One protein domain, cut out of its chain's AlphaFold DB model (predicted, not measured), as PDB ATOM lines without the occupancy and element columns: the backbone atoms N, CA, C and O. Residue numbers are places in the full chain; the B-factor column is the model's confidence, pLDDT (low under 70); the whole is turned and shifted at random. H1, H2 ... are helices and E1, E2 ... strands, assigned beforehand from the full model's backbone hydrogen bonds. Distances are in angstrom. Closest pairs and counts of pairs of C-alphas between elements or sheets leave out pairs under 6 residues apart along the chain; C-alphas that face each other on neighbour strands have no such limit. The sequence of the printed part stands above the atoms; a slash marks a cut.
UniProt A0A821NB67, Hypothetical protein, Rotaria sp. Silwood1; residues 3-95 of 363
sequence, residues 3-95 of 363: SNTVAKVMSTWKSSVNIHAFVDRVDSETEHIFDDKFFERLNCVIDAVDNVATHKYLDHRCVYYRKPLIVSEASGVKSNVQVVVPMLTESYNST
ATOM      1  N   SER A   3      27.258 -42.363 -31.398       86.75
ATOM      2  CA  SER A   3      27.136 -42.797 -32.801       86.75
ATOM      3  C   SER A   3      28.472 -43.167 -33.461       86.75
ATOM      4  O   SER A   3      28.625 -44.282 -33.956       86.75
ATOM      5  N   ASN A   4      29.473 -42.282 -33.400       86.44
ATOM      6  CA  ASN A   4      30.805 -42.526 -33.978       86.44
ATOM      7  C   ASN A   4      31.496 -43.763 -33.371       86.44
ATOM      8  O   ASN A   4      32.192 -44.496 -34.078       86.44
ATOM      9  N   THR A   5      31.293 -44.023 -32.073       89.94
ATOM     10  CA  THR A   5      31.813 -45.228 -31.409       89.94
ATOM     11  C   THR A   5      31.107 -46.485 -31.916       89.94
ATOM     12  O   THR A   5      31.783 -47.450 -32.274       89.94
ATOM     13  N   VAL A   6      29.770 -46.468 -32.008       84.56
ATOM     14  CA  VAL A   6      28.974 -47.594 -32.530       84.56
ATOM     15  C   VAL A   6      29.368 -47.923 -33.971       84.56
ATOM     16  O   VAL A   6      29.663 -49.079 -34.262       84.56
ATOM     17  N   ALA A   7      29.470 -46.921 -34.849       79.44
ATOM     18  CA  ALA A   7      29.892 -47.120 -36.236       79.44
ATOM     19  C   ALA A   7      31.277 -47.784 -36.329       79.44
ATOM     20  O   ALA A   7      31.446 -48.770 -37.044       79.44
ATOM     21  N   LYS A   8      32.260 -47.317 -35.543       87.69
ATOM     22  CA  LYS A   8      33.609 -47.909 -35.506       87.69
ATOM     23  C   LYS A   8      33.601 -49.376 -35.047       87.69
ATOM     24  O   LYS A   8      34.306 -50.203 -35.630       87.69
ATOM     25  N   VAL A   9      32.816 -49.709 -34.019       88.62
ATOM     26  CA  VAL A   9      32.672 -51.091 -33.523       88.62
ATOM     27  C   VAL A   9      31.993 -51.977 -34.570       88.62
ATOM     28  O   VAL A   9      32.514 -53.042 -34.900       88.62
ATOM     29  N   MET A  10      30.889 -51.518 -35.162       81.19
ATOM     30  CA  MET A  10      30.127 -52.285 -36.149       81.19
ATOM     31  C   MET A  10      30.912 -52.533 -37.443       81.19
ATOM     32  O   MET A  10      30.913 -53.661 -37.930       81.19
ATOM     33  N   SER A  11      31.669 -51.554 -37.951       82.56
ATOM     34  CA  SER A  11      32.562 -51.760 -39.105       82.56
ATOM     35  C   SER A  11      33.710 -52.737 -38.815       82.56
ATOM     36  O   SER A  11      34.198 -53.397 -39.731       82.56
ATOM     37  N   THR A  12      34.123 -52.868 -37.547       89.62
ATOM     38  CA  THR A  12      35.105 -53.880 -37.109       89.62
ATOM     39  C   THR A  12      34.476 -55.277 -37.043       89.62
ATOM     40  O   THR A  12      35.115 -56.257 -37.415       89.62
ATOM     41  N   TRP A  13      33.216 -55.375 -36.608       87.19
ATOM     42  CA  TRP A  13      32.464 -56.633 -36.533       87.19
ATOM     43  C   TRP A  13      32.020 -57.151 -37.912       87.19
ATOM     44  O   TRP A  13      32.109 -58.350 -38.187       87.19
ATOM     45  N   LYS A  14      31.570 -56.261 -38.806       84.25
ATOM     46  CA  LYS A  14      31.117 -56.612 -40.156       84.25
ATOM     47  C   LYS A  14      31.448 -55.511 -41.169       84.25
ATOM     48  O   LYS A  14      30.622 -54.664 -41.489       84.25
ATOM     49  N   SER A  15      32.624 -55.619 -41.785       83.44
ATOM     50  CA  SER A  15      33.156 -54.691 -42.803       83.44
ATOM     51  C   SER A  15      32.304 -54.485 -44.069       83.44
ATOM     52  O   SER A  15      32.626 -53.626 -44.881       83.44
ATOM     53  N   SER A  16      31.228 -55.257 -44.260       84.31
ATOM     54  CA  SER A  16      30.274 -55.078 -45.365       84.31
ATOM     55  C   SER A  16      29.059 -54.213 -45.000       84.31
ATOM     56  O   SER A  16      28.140 -54.115 -45.806       84.31
ATOM     57  N   VAL A  17      28.997 -53.665 -43.783       78.19
ATOM     58  CA  VAL A  17      27.954 -52.717 -43.371       78.19
ATOM     59  C   VAL A  17      28.497 -51.304 -43.570       78.19
ATOM     60  O   VAL A  17      29.507 -50.941 -42.972       78.19
ATOM     61  N   ASN A  18      27.836 -50.508 -44.409       81.94
ATOM     62  CA  ASN A  18      28.139 -49.085 -44.539       81.94
ATOM     63  C   ASN A  18      27.343 -48.297 -43.489       81.94
ATOM     64  O   ASN A  18      26.127 -48.455 -43.406       81.94
ATOM     65  N   ILE A  19      28.016 -47.463 -42.691       84.06
ATOM     66  CA  ILE A  19      27.402 -46.711 -41.589       84.06
ATOM     67  C   ILE A  19      27.855 -45.256 -41.658       84.06
ATOM     68  O   ILE A  19      29.038 -44.956 -41.498       84.06
ATOM     69  N   HIS A  20      26.894 -44.351 -41.830       87.06
ATOM     70  CA  HIS A  20      27.102 -42.912 -41.710       87.06
ATOM     71  C   HIS A  20      26.617 -42.459 -40.331       87.06
ATOM     72  O   HIS A  20      25.433 -42.566 -40.021       87.06
ATOM     73  N   ALA A  21      27.540 -41.997 -39.489       86.81
ATOM     74  CA  ALA A  21      27.241 -41.538 -38.138       86.81
ATOM     75  C   ALA A  21      27.065 -40.014 -38.108       86.81
ATOM     76  O   ALA A  21      27.975 -39.276 -38.479       86.81
ATOM     77  N   PHE A  22      25.908 -39.571 -37.619       89.06
ATOM     78  CA  PHE A  22      25.612 -38.174 -37.296       89.06
ATOM     79  C   PHE A  22      25.767 -37.958 -35.783       89.06
ATOM     80  O   PHE A  22      25.752 -38.924 -35.009       89.06
ATOM     81  N   VAL A  23      25.974 -36.718 -35.344       89.81
ATOM     82  CA  VAL A  23      26.128 -36.363 -33.911       89.81
ATOM     83  C   VAL A  23      25.103 -35.332 -33.441       89.81
ATOM     84  O   VAL A  23      25.006 -35.048 -32.249       89.81
ATOM     85  N   ASP A  24      24.366 -34.804 -34.403       90.75
ATOM     86  CA  ASP A  24      23.373 -33.752 -34.341       90.75
ATOM     87  C   ASP A  24      22.044 -34.320 -33.824       90.75
ATOM     88  O   ASP A  24      21.741 -35.504 -34.004       90.75
ATOM     89  N   ARG A  25      21.240 -33.481 -33.165       89.00
ATOM     90  CA  ARG A  25      19.874 -33.848 -32.763       89.00
ATOM     91  C   ARG A  25      18.983 -33.959 -34.001       89.00
ATOM     92  O   ARG A  25      19.271 -33.323 -35.008       89.00
ATOM     93  N   VAL A  26      17.903 -34.732 -33.930       88.19
ATOM     94  CA  VAL A  26      16.912 -34.838 -35.015       88.19
ATOM     95  C   VAL A  26      15.636 -34.137 -34.559       88.19
ATOM     96  O   VAL A  26      14.793 -34.735 -33.899       88.19
ATOM     97  N   ASP A  27      15.547 -32.844 -34.859       90.56
ATOM     98  CA  ASP A  27      14.437 -31.952 -34.513       90.56
ATOM     99  C   ASP A  27      14.340 -30.802 -35.539       90.56
ATOM    100  O   ASP A  27      15.018 -30.815 -36.570       90.56
ATOM    101  N   SER A  28      13.457 -29.829 -35.298       91.50
ATOM    102  CA  SER A  28      13.173 -28.737 -36.239       91.50
ATOM    103  C   SER A  28      14.342 -27.767 -36.457       91.50
ATOM    104  O   SER A  28      14.348 -27.040 -37.448       91.50
ATOM    105  N   GLU A  29      15.341 -27.731 -35.568       93.44
ATOM    106  CA  GLU A  29      16.521 -26.869 -35.738       93.44
ATOM    107  C   GLU A  29      17.509 -27.463 -36.760       93.44
ATOM    108  O   GLU A  29      18.239 -26.738 -37.444       93.44
ATOM    109  N   THR A  30      17.497 -28.789 -36.926       93.94
ATOM    110  CA  THR A  30      18.443 -29.540 -37.766       93.94
ATOM    111  C   THR A  30      17.867 -30.010 -39.105       93.94
ATOM    112  O   THR A  30      18.532 -30.754 -39.827       93.94
ATOM    113  N   GLU A  31      16.694 -29.521 -39.526       94.06
ATOM    114  CA  GLU A  31      16.132 -29.803 -40.865       94.06
ATOM    115  C   GLU A  31      17.050 -29.368 -42.023       94.06
ATOM    116  O   GLU A  31      16.976 -29.918 -43.117       94.06
ATOM    117  N   HIS A  32      17.984 -28.445 -41.779       94.19
ATOM    118  CA  HIS A  32      19.029 -28.063 -42.737       94.19
ATOM    119  C   HIS A  32      20.134 -29.133 -42.924       94.19
ATOM    120  O   HIS A  32      20.932 -29.036 -43.857       94.19
ATOM    121  N   ILE A  33      20.185 -30.140 -42.045       93.25
ATOM    122  CA  ILE A  33      21.046 -31.336 -42.108       93.25
ATOM    123  C   ILE A  33      20.217 -32.547 -42.566       93.25
ATOM    124  O   ILE A  33      20.663 -33.346 -43.393       93.25
ATOM    125  N   PHE A  34      18.996 -32.664 -42.038       94.19
ATOM    126  CA  PHE A  34      18.037 -33.733 -42.315       94.19
ATOM    127  C   PHE A  34      16.952 -33.255 -43.300       94.19
ATOM    128  O   PHE A  34      15.752 -33.311 -43.010       94.19
ATOM    129  N   ASP A  35      17.415 -32.764 -44.455       94.75
ATOM    130  CA  ASP A  35      16.614 -32.129 -45.511       94.75
ATOM    131  C   ASP A  35      15.684 -33.108 -46.254       94.75
ATOM    132  O   ASP A  35      15.653 -34.312 -45.980       94.75
ATOM    133  N   ASP A  36      14.930 -32.599 -47.236       94.00
ATOM    134  CA  ASP A  36      14.070 -33.428 -48.091       94.00
ATOM    135  C   ASP A  36      14.847 -34.612 -48.685       94.00
ATOM    136  O   ASP A  36      14.419 -35.758 -48.584       94.00
ATOM    137  N   LYS A  37      16.056 -34.364 -49.207       93.25
ATOM    138  CA  LYS A  37      16.911 -35.391 -49.824       93.25
ATOM    139  C   LYS A  37      17.436 -36.399 -48.805       93.25
ATOM    140  O   LYS A  37      17.687 -37.552 -49.166       93.25
ATOM    141  N   PHE A  38      17.634 -35.992 -47.548       93.06
ATOM    142  CA  PHE A  38      17.982 -36.896 -46.458       93.06
ATOM    143  C   PHE A  38      16.869 -37.912 -46.215       93.06
ATOM    144  O   PHE A  38      17.187 -39.093 -46.069       93.06
ATOM    145  N   PHE A  39      15.606 -37.474 -46.175       88.31
ATOM    146  CA  PHE A  39      14.457 -38.345 -45.918       88.31
ATOM    147  C   PHE A  39      14.010 -39.119 -47.166       88.31
ATOM    148  O   PHE A  39      13.803 -40.328 -47.079       88.31
ATOM    149  N   GLU A  40      13.917 -38.483 -48.337       87.81
ATOM    150  CA  GLU A  40      13.473 -39.094 -49.602       87.81
ATOM    151  C   GLU A  40      14.240 -40.376 -49.952       87.81
ATOM    152  O   GLU A  40      13.633 -41.355 -50.391       87.81
ATOM    153  N   ARG A  41      15.554 -40.411 -49.697       87.31
ATOM    154  CA  ARG A  41      16.419 -41.578 -49.956       87.31
ATOM    155  C   ARG A  41      16.260 -42.738 -48.960       87.31
ATOM    156  O   ARG A  41      16.843 -43.795 -49.191       87.31
ATOM    157  N   LEU A  42      15.555 -42.557 -47.839       84.19
ATOM    158  CA  LEU A  42      15.385 -43.605 -46.823       84.19
ATOM    159  C   LEU A  42      14.358 -44.650 -47.275       84.19
ATOM    160  O   LEU A  42      13.364 -44.321 -47.925       84.19
ATOM    161  N   ASN A  43      14.575 -45.906 -46.881       80.88
ATOM    162  CA  ASN A  43      13.621 -46.999 -47.106       80.88
ATOM    163  C   ASN A  43      12.698 -47.220 -45.896       80.88
ATOM    164  O   ASN A  43      11.528 -47.539 -46.067       80.88
ATOM    165  N   CYS A  44      13.216 -47.006 -44.686       81.88
ATOM    166  CA  CYS A  44      12.472 -46.932 -43.430       81.88
ATOM    167  C   CYS A  44      13.245 -46.055 -42.430       81.88
ATOM    168  O   CYS A  44      14.419 -45.739 -42.653       81.88
ATOM    169  N   VAL A  45      12.587 -45.690 -41.335       85.00
ATOM    170  CA  VAL A  45      13.187 -45.108 -40.132       85.00
ATOM    171  C   VAL A  45      12.984 -46.092 -38.980       85.00
ATOM    172  O   VAL A  45      11.965 -46.777 -38.896       85.00
ATOM    173  N   ILE A  46      13.981 -46.194 -38.108       83.62
ATOM    174  CA  ILE A  46      13.955 -47.044 -36.917       83.62
ATOM    175  C   ILE A  46      14.276 -46.133 -35.744       83.62
ATOM    176  O   ILE A  46      15.346 -45.521 -35.723       83.62
ATOM    177  N   ASP A  47      13.340 -46.017 -34.813       82.19
ATOM    178  CA  ASP A  47      13.451 -45.114 -33.681       82.19
ATOM    179  C   ASP A  47      14.086 -45.797 -32.466       82.19
ATOM    180  O   ASP A  47      13.835 -46.965 -32.178       82.19
ATOM    181  N   ALA A  48      14.930 -45.054 -31.762       80.19
ATOM    182  CA  ALA A  48      15.659 -45.494 -30.577       80.19
ATOM    183  C   ALA A  48      15.950 -44.311 -29.631       80.19
ATOM    184  O   ALA A  48      17.005 -44.266 -28.988       80.19
ATOM    185  N   VAL A  49      15.056 -43.317 -29.606       79.88
ATOM    186  CA  VAL A  49      15.125 -42.158 -28.703       79.88
ATOM    187  C   VAL A  49      14.437 -42.434 -27.362       79.88
ATOM    188  O   VAL A  49      13.751 -43.434 -27.176       79.88
ATOM    189  N   ASP A  50      14.677 -41.543 -26.407       77.75
ATOM    190  CA  ASP A  50      14.252 -41.603 -25.005       77.75
ATOM    191  C   ASP A  50      13.256 -40.478 -24.642       77.75
ATOM    192  O   ASP A  50      13.046 -40.176 -23.467       77.75
ATOM    193  N   ASN A  51      12.643 -39.840 -25.649       76.50
ATOM    194  CA  ASN A  51      11.834 -38.630 -25.498       76.50
ATOM    195  C   ASN A  51      10.660 -38.565 -26.494       76.50
ATOM    196  O   ASN A  51      10.865 -38.491 -27.709       76.50
ATOM    197  N   VAL A  52       9.438 -38.449 -25.962       81.31
ATOM    198  CA  VAL A  52       8.170 -38.380 -26.718       81.31
ATOM    199  C   VAL A  52       8.158 -37.263 -27.764       81.31
ATOM    200  O   VAL A  52       7.675 -37.474 -28.872       81.31
ATOM    201  N   ALA A  53       8.724 -36.083 -27.481       83.81
ATOM    202  CA  ALA A  53       8.736 -34.999 -28.471       83.81
ATOM    203  C   ALA A  53       9.591 -35.339 -29.710       83.81
ATOM    204  O   ALA A  53       9.283 -34.882 -30.812       83.81
ATOM    205  N   THR A  54      10.619 -36.182 -29.556       84.88
ATOM    206  CA  THR A  54      11.429 -36.665 -30.680       84.88
ATOM    207  C   THR A  54      10.694 -37.760 -31.462       84.88
ATOM    208  O   THR A  54      10.686 -37.698 -32.690       84.88
ATOM    209  N   HIS A  55       9.991 -38.683 -30.785       84.00
ATOM    210  CA  HIS A  55       9.088 -39.648 -31.437       84.00
ATOM    211  C   HIS A  55       7.996 -38.935 -32.255       84.00
ATOM    212  O   HIS A  55       7.831 -39.206 -33.444       84.00
ATOM    213  N   LYS A  56       7.292 -37.959 -31.657       87.50
ATOM    214  CA  LYS A  56       6.225 -37.187 -32.325       87.50
ATOM    215  C   LYS A  56       6.746 -36.392 -33.534       87.50
ATOM    216  O   LYS A  56       6.053 -36.326 -34.552       87.50
ATOM    217  N   TYR A  57       7.972 -35.859 -33.477       91.06
ATOM    218  CA  TYR A  57       8.636 -35.228 -34.628       91.06
ATOM    219  C   TYR A  57       9.004 -36.238 -35.728       91.06
ATOM    220  O   TYR A  57       8.711 -36.001 -36.902       91.06
ATOM    221  N   LEU A  58       9.605 -37.379 -35.370       89.25
ATOM    222  CA  LEU A  58       9.971 -38.425 -36.329       89.25
ATOM    223  C   LEU A  58       8.743 -39.024 -37.025       89.25
ATOM    224  O   LEU A  58       8.777 -39.177 -38.244       89.25
ATOM    225  N   ASP A  59       7.649 -39.274 -36.303       88.62
ATOM    226  CA  ASP A  59       6.364 -39.701 -36.871       88.62
ATOM    227  C   ASP A  59       5.827 -38.678 -37.882       88.62
ATOM    228  O   ASP A  59       5.530 -39.044 -39.017       88.62
ATOM    229  N   HIS A  60       5.819 -37.383 -37.544       91.12
ATOM    230  CA  HIS A  60       5.399 -36.327 -38.473       91.12
ATOM    231  C   HIS A  60       6.252 -36.292 -39.759       91.12
ATOM    232  O   HIS A  60       5.703 -36.281 -40.864       91.12
ATOM    233  N   ARG A  61       7.591 -36.337 -39.647       92.19
ATOM    234  CA  ARG A  61       8.488 -36.398 -40.822       92.19
ATOM    235  C   ARG A  61       8.249 -37.687 -41.628       92.19
ATOM    236  O   ARG A  61       8.199 -37.640 -42.857       92.19
ATOM    237  N   CYS A  62       8.054 -38.833 -40.972       86.94
ATOM    238  CA  CYS A  62       7.824 -40.119 -41.639       86.94
ATOM    239  C   CYS A  62       6.475 -40.181 -42.368       86.94
ATOM    240  O   CYS A  62       6.429 -40.656 -43.502       86.94
ATOM    241  N   VAL A  63       5.403 -39.638 -41.787       86.94
ATOM    242  CA  VAL A  63       4.104 -39.479 -42.462       86.94
ATOM    243  C   VAL A  63       4.244 -38.564 -43.685       86.94
ATOM    244  O   VAL A  63       3.809 -38.940 -44.775       86.94
ATOM    245  N   TYR A  64       4.918 -37.415 -43.545       91.12
ATOM    246  CA  TYR A  64       5.118 -36.447 -44.631       91.12
ATOM    247  C   TYR A  64       5.887 -37.039 -45.829       91.12
ATOM    248  O   TYR A  64       5.383 -37.030 -46.953       91.12
ATOM    249  N   TYR A  65       7.064 -37.636 -45.599       87.50
ATOM    250  CA  TYR A  65       7.874 -38.267 -46.656       87.50
ATOM    251  C   TYR A  65       7.435 -39.703 -47.010       87.50
ATOM    252  O   TYR A  65       8.122 -40.382 -47.777       87.50
ATOM    253  N   ARG A  66       6.310 -40.180 -46.453       85.44
ATOM    254  CA  ARG A  66       5.753 -41.535 -46.635       85.44
ATOM    255  C   ARG A  66       6.786 -42.644 -46.404       85.44
ATOM    256  O   ARG A  66       6.974 -43.531 -47.237       85.44
ATOM    257  N   LYS A  67       7.460 -42.599 -45.254       84.56
ATOM    258  CA  LYS A  67       8.450 -43.590 -44.814       84.56
ATOM    259  C   LYS A  67       7.877 -44.477 -43.705       84.56
ATOM    260  O   LYS A  67       7.317 -43.938 -42.756       84.56
ATOM    261  N   PRO A  68       8.021 -45.813 -43.787       82.44
ATOM    262  CA  PRO A  68       7.751 -46.699 -42.660       82.44
ATOM    263  C   PRO A  68       8.618 -46.328 -41.464       82.44
ATOM    264  O   PRO A  68       9.822 -46.112 -41.628       82.44
ATOM    265  N   LEU A  69       8.017 -46.311 -40.281       83.31
ATOM    266  CA  LEU A  69       8.678 -46.007 -39.020       83.31
ATOM    267  C   LEU A  69       8.440 -47.159 -38.040       83.31
ATOM    268  O   LEU A  69       7.295 -47.506 -37.756       83.31
ATOM    269  N   ILE A  70       9.514 -47.753 -37.520       80.50
ATOM    270  CA  ILE A  70       9.438 -48.655 -36.362       80.50
ATOM    271  C   ILE A  70       9.751 -47.826 -35.120       80.50
ATOM    272  O   ILE A  70      10.902 -47.440 -34.925       80.50
ATOM    273  N   VAL A  71       8.744 -47.570 -34.288       78.75
ATOM    274  CA  VAL A  71       8.900 -46.947 -32.967       78.75
ATOM    275  C   VAL A  71       9.121 -48.037 -31.920       78.75
ATOM    276  O   VAL A  71       8.517 -49.111 -31.991       78.75
ATOM    277  N   SER A  72       9.960 -47.764 -30.923       79.00
ATOM    278  CA  SER A  72      10.039 -48.579 -29.710       79.00
ATOM    279  C   SER A  72      10.355 -47.733 -28.490       79.00
ATOM    280  O   SER A  72      11.216 -46.857 -28.568       79.00
ATOM    281  N   GLU A  73       9.747 -48.075 -27.362       70.06
ATOM    282  CA  GLU A  73       9.989 -47.449 -26.066       70.06
ATOM    283  C   GLU A  73      10.237 -48.547 -25.018       70.06
ATOM    284  O   GLU A  73       9.741 -49.677 -25.119       70.06
ATOM    285  N   ALA A  74      11.020 -48.237 -23.984       67.94
ATOM    286  CA  ALA A  74      11.321 -49.169 -22.903       67.94
ATOM    287  C   ALA A  74      11.394 -48.446 -21.553       67.94
ATOM    288  O   ALA A  74      12.074 -47.434 -21.412       67.94
ATOM    289  N   SER A  75      10.719 -49.000 -20.544       66.94
ATOM    290  CA  SER A  75      10.696 -48.482 -19.175       66.94
ATOM    291  C   SER A  75      10.730 -49.647 -18.182       66.94
ATOM    292  O   SER A  75       9.748 -50.356 -17.941       66.94
ATOM    293  N   GLY A  76      11.919 -49.897 -17.637       71.56
ATOM    294  CA  GLY A  76      12.232 -51.038 -16.786       71.56
ATOM    295  C   GLY A  76      11.997 -52.364 -17.508       71.56
ATOM    296  O   GLY A  76      12.663 -52.684 -18.489       71.56
ATOM    297  N   VAL A  77      11.044 -53.148 -17.004       60.03
ATOM    298  CA  VAL A  77      10.617 -54.433 -17.592       60.03
ATOM    299  C   VAL A  77       9.484 -54.296 -18.618       60.03
ATOM    300  O   VAL A  77       9.049 -55.302 -19.173       60.03
ATOM    301  N   LYS A  78       8.971 -53.081 -18.849       60.75
ATOM    302  CA  LYS A  78       7.926 -52.798 -19.842       60.75
ATOM    303  C   LYS A  78       8.545 -52.275 -21.132       60.75
ATOM    304  O   LYS A  78       9.527 -51.535 -21.090       60.75
ATOM    305  N   SER A  79       7.916 -52.594 -22.254       68.88
ATOM    306  CA  SER A  79       8.264 -52.053 -23.565       68.88
ATOM    307  C   SER A  79       7.147 -52.270 -24.575       68.88
ATOM    308  O   SER A  79       6.377 -53.224 -24.449       68.88
ATOM    309  N   ASN A  80       7.126 -51.440 -25.608       70.50
ATOM    310  CA  ASN A  80       6.296 -51.564 -26.801       70.50
ATOM    311  C   ASN A  80       7.181 -51.559 -28.063       70.50
ATOM    312  O   ASN A  80       8.344 -51.155 -28.046       70.50
ATOM    313  N   VAL A  81       6.616 -52.042 -29.167       69.62
ATOM    314  CA  VAL A  81       7.115 -51.805 -30.526       69.62
ATOM    315  C   VAL A  81       5.886 -51.511 -31.375       69.62
ATOM    316  O   VAL A  81       4.943 -52.303 -31.371       69.62
ATOM    317  N   GLN A  82       5.885 -50.381 -32.075       73.25
ATOM    318  CA  GLN A  82       4.807 -49.960 -32.967       73.25
ATOM    319  C   GLN A  82       5.374 -49.779 -34.373       73.25
ATOM    320  O   GLN A  82       6.437 -49.190 -34.555       73.25
ATOM    321  N   VAL A  83       4.665 -50.290 -35.378       74.75
ATOM    322  CA  VAL A  83       5.040 -50.131 -36.785       74.75
ATOM    323  C   VAL A  83       4.044 -49.182 -37.427       74.75
ATOM    324  O   VAL A  83       2.880 -49.534 -37.600       74.75
ATOM    325  N   VAL A  84       4.506 -47.984 -37.776       71.69
ATOM    326  CA  VAL A  84       3.736 -47.011 -38.548       71.69
ATOM    327  C   VAL A  84       4.036 -47.239 -40.027       71.69
ATOM    328  O   VAL A  84       5.158 -47.013 -40.490       71.69
ATOM    329  N   VAL A  85       3.035 -47.703 -40.776       73.44
ATOM    330  CA  VAL A  85       3.096 -47.857 -42.232       73.44
ATOM    331  C   VAL A  85       2.213 -46.781 -42.875       73.44
ATOM    332  O   VAL A  85       0.988 -46.839 -42.735       73.44
ATOM    333  N   PRO A  86       2.800 -45.807 -43.598       70.50
ATOM    334  CA  PRO A  86       2.051 -44.759 -44.285       70.50
ATOM    335  C   PRO A  86       0.925 -45.319 -45.159       70.50
ATOM    336  O   PRO A  86       1.127 -46.285 -45.891       70.50
ATOM    337  N   MET A  87      -0.244 -44.677 -45.105       68.44
ATOM    338  CA  MET A  87      -1.480 -45.075 -45.803       68.44
ATOM    339  C   MET A  87      -2.107 -46.419 -45.367       68.44
ATOM    340  O   MET A  87      -3.125 -46.792 -45.943       68.44
ATOM    341  N   LEU A  88      -1.555 -47.128 -44.371       59.28
ATOM    342  CA  LEU A  88      -2.047 -48.446 -43.935       59.28
ATOM    343  C   LEU A  88      -2.354 -48.536 -42.431       59.28
ATOM    344  O   LEU A  88      -3.319 -49.198 -42.057       59.28
ATOM    345  N   THR A  89      -1.561 -47.892 -41.572       67.06
ATOM    346  CA  THR A  89      -1.795 -47.859 -40.118       67.06
ATOM    347  C   THR A  89      -2.069 -46.442 -39.628       67.06
ATOM    348  O   THR A  89      -1.740 -45.457 -40.290       67.06
ATOM    349  N   GLU A  90      -2.600 -46.345 -38.412       66.88
ATOM    350  CA  GLU A  90      -2.529 -45.121 -37.611       66.88
ATOM    351  C   GLU A  90      -1.057 -44.735 -37.354       66.88
ATOM    352  O   GLU A  90      -0.157 -45.587 -37.396       66.88
ATOM    353  N   SER A  91      -0.808 -43.444 -37.130       74.06
ATOM    354  CA  SER A  91       0.524 -42.911 -36.808       74.06
ATOM    355  C   SER A  91       0.741 -42.875 -35.293       74.06
ATOM    356  O   SER A  91      -0.222 -42.944 -34.531       74.06
ATOM    357  N   TYR A  92       1.980 -42.731 -34.823       67.12
ATOM    358  CA  TYR A  92       2.257 -42.622 -33.383       67.12
ATOM    359  C   TYR A  92       1.548 -41.400 -32.762       67.12
ATOM    360  O   TYR A  92       0.947 -41.505 -31.696       67.12
ATOM    361  N   ASN A  93       1.484 -40.271 -33.485       75.12
ATOM    362  CA  ASN A  93       0.699 -39.092 -33.090       75.12
ATOM    363  C   ASN A  93      -0.834 -39.298 -33.069       75.12
ATOM    364  O   ASN A  93      -1.547 -38.381 -32.666       75.12
ATOM    365  N   SER A  94      -1.361 -40.444 -33.514       67.19
ATOM    366  CA  SER A  94      -2.810 -40.727 -33.497       67.19
ATOM    367  C   SER A  94      -3.321 -41.155 -32.112       67.19
ATOM    368  O   SER A  94      -4.528 -41.177 -31.880       67.19
ATOM    369  N   THR A  95      -2.408 -41.457 -31.187       65.56
ATOM    370  CA  THR A  95      -2.679 -41.761 -29.776       65.56
ATOM    371  C   THR A  95      -2.001 -40.740 -28.868       65.56
ATOM    372  O   THR A  95      -0.849 -40.365 -29.088       65.56
TER     373      THR A  95
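This is residues 3 to 95 of the 363 residues of the protein "Hypothetical protein" of Rotaria sp. Silwood1 (UniProt A0A821NB67). What does the domain look like on first sight? Going along the printed part, H1 lies off to one side, apart from the other four elements, and the long stretch of residues 14 to 35 leads from it to a body in which a narrow antiparallel hairpin, E1 and E2, has H3 beside its open end and the short H2 near H3. What is it made of? The printed part has 93 residues, with three named helices and two named strands in the order H1 H2 H3 E1 E2; the class is mixed, helices and strands, with 43 residues, under half, in named elements. How tight is it? It is only just compact, close to loose, with a radius of gyration of the C-alphas of 14.4 A and spans of 40 by 37 by 25 A.

How do the helices stand to one another? H1, residues 3 to 13, is apart from H2, residues 36 to 40, and from H3, residues 52 to 64. H2 and H3 are near each other, with 5 pairs of C-alphas within 10 A and the closest at 8.1 A. How are the strands joined? E1, residues 69 to 75, and E2, residues 78 to 84, form a hairpin, antiparallel with 170 degrees between their directions; N 71 and O 82 are 2.8 A apart and N 84 and O 69 are 2.8 A apart, within hydrogen-bond range. Residues 45 to 46 make a short parallel pairing with residues 69 to 70 of E1. Where does H3 come closest to the hairpin? The closest C-alphas of H3 and E1 are those of Cys 62 and Leu 69, 6.5 A apart, and those of H3 and E2 are Asp 59 and Val 84, 7.9 A apart. What do the helix backbones show? In H1, H2 and H3 every O i to N i+4 pair is within hydrogen-bond range.

Where do the helices run? H1 begins at C-alpha 3, (27.136, -42.797, -32.801), and measures 15.3 A from first to last C-alpha; H2 measures 5.9 A. H3 measures 18.3 A from C-alpha 52, at (8.170, -38.380, -26.718), to C-alpha 64. Where do the strands run? E1 measures 20.1 A, and E2 measures 20.0 A and ends at C-alpha 84, (3.736, -47.011, -38.548).

How large is it, and is it cut? The two C-alphas farthest apart are those of Thr 12 and Thr 95, at 40.4 A, and the printed part has no cut. Which links are long? H1 to H2, with 22 residues, and H2 to H3, with 11, are long links; H3 to E1 and E1 to E2 are tight. Where is confidence low? The mean pLDDT of the printed part is 82.1, and 13 residues are under 70, among them residues 77 to 79 and 87 to 90.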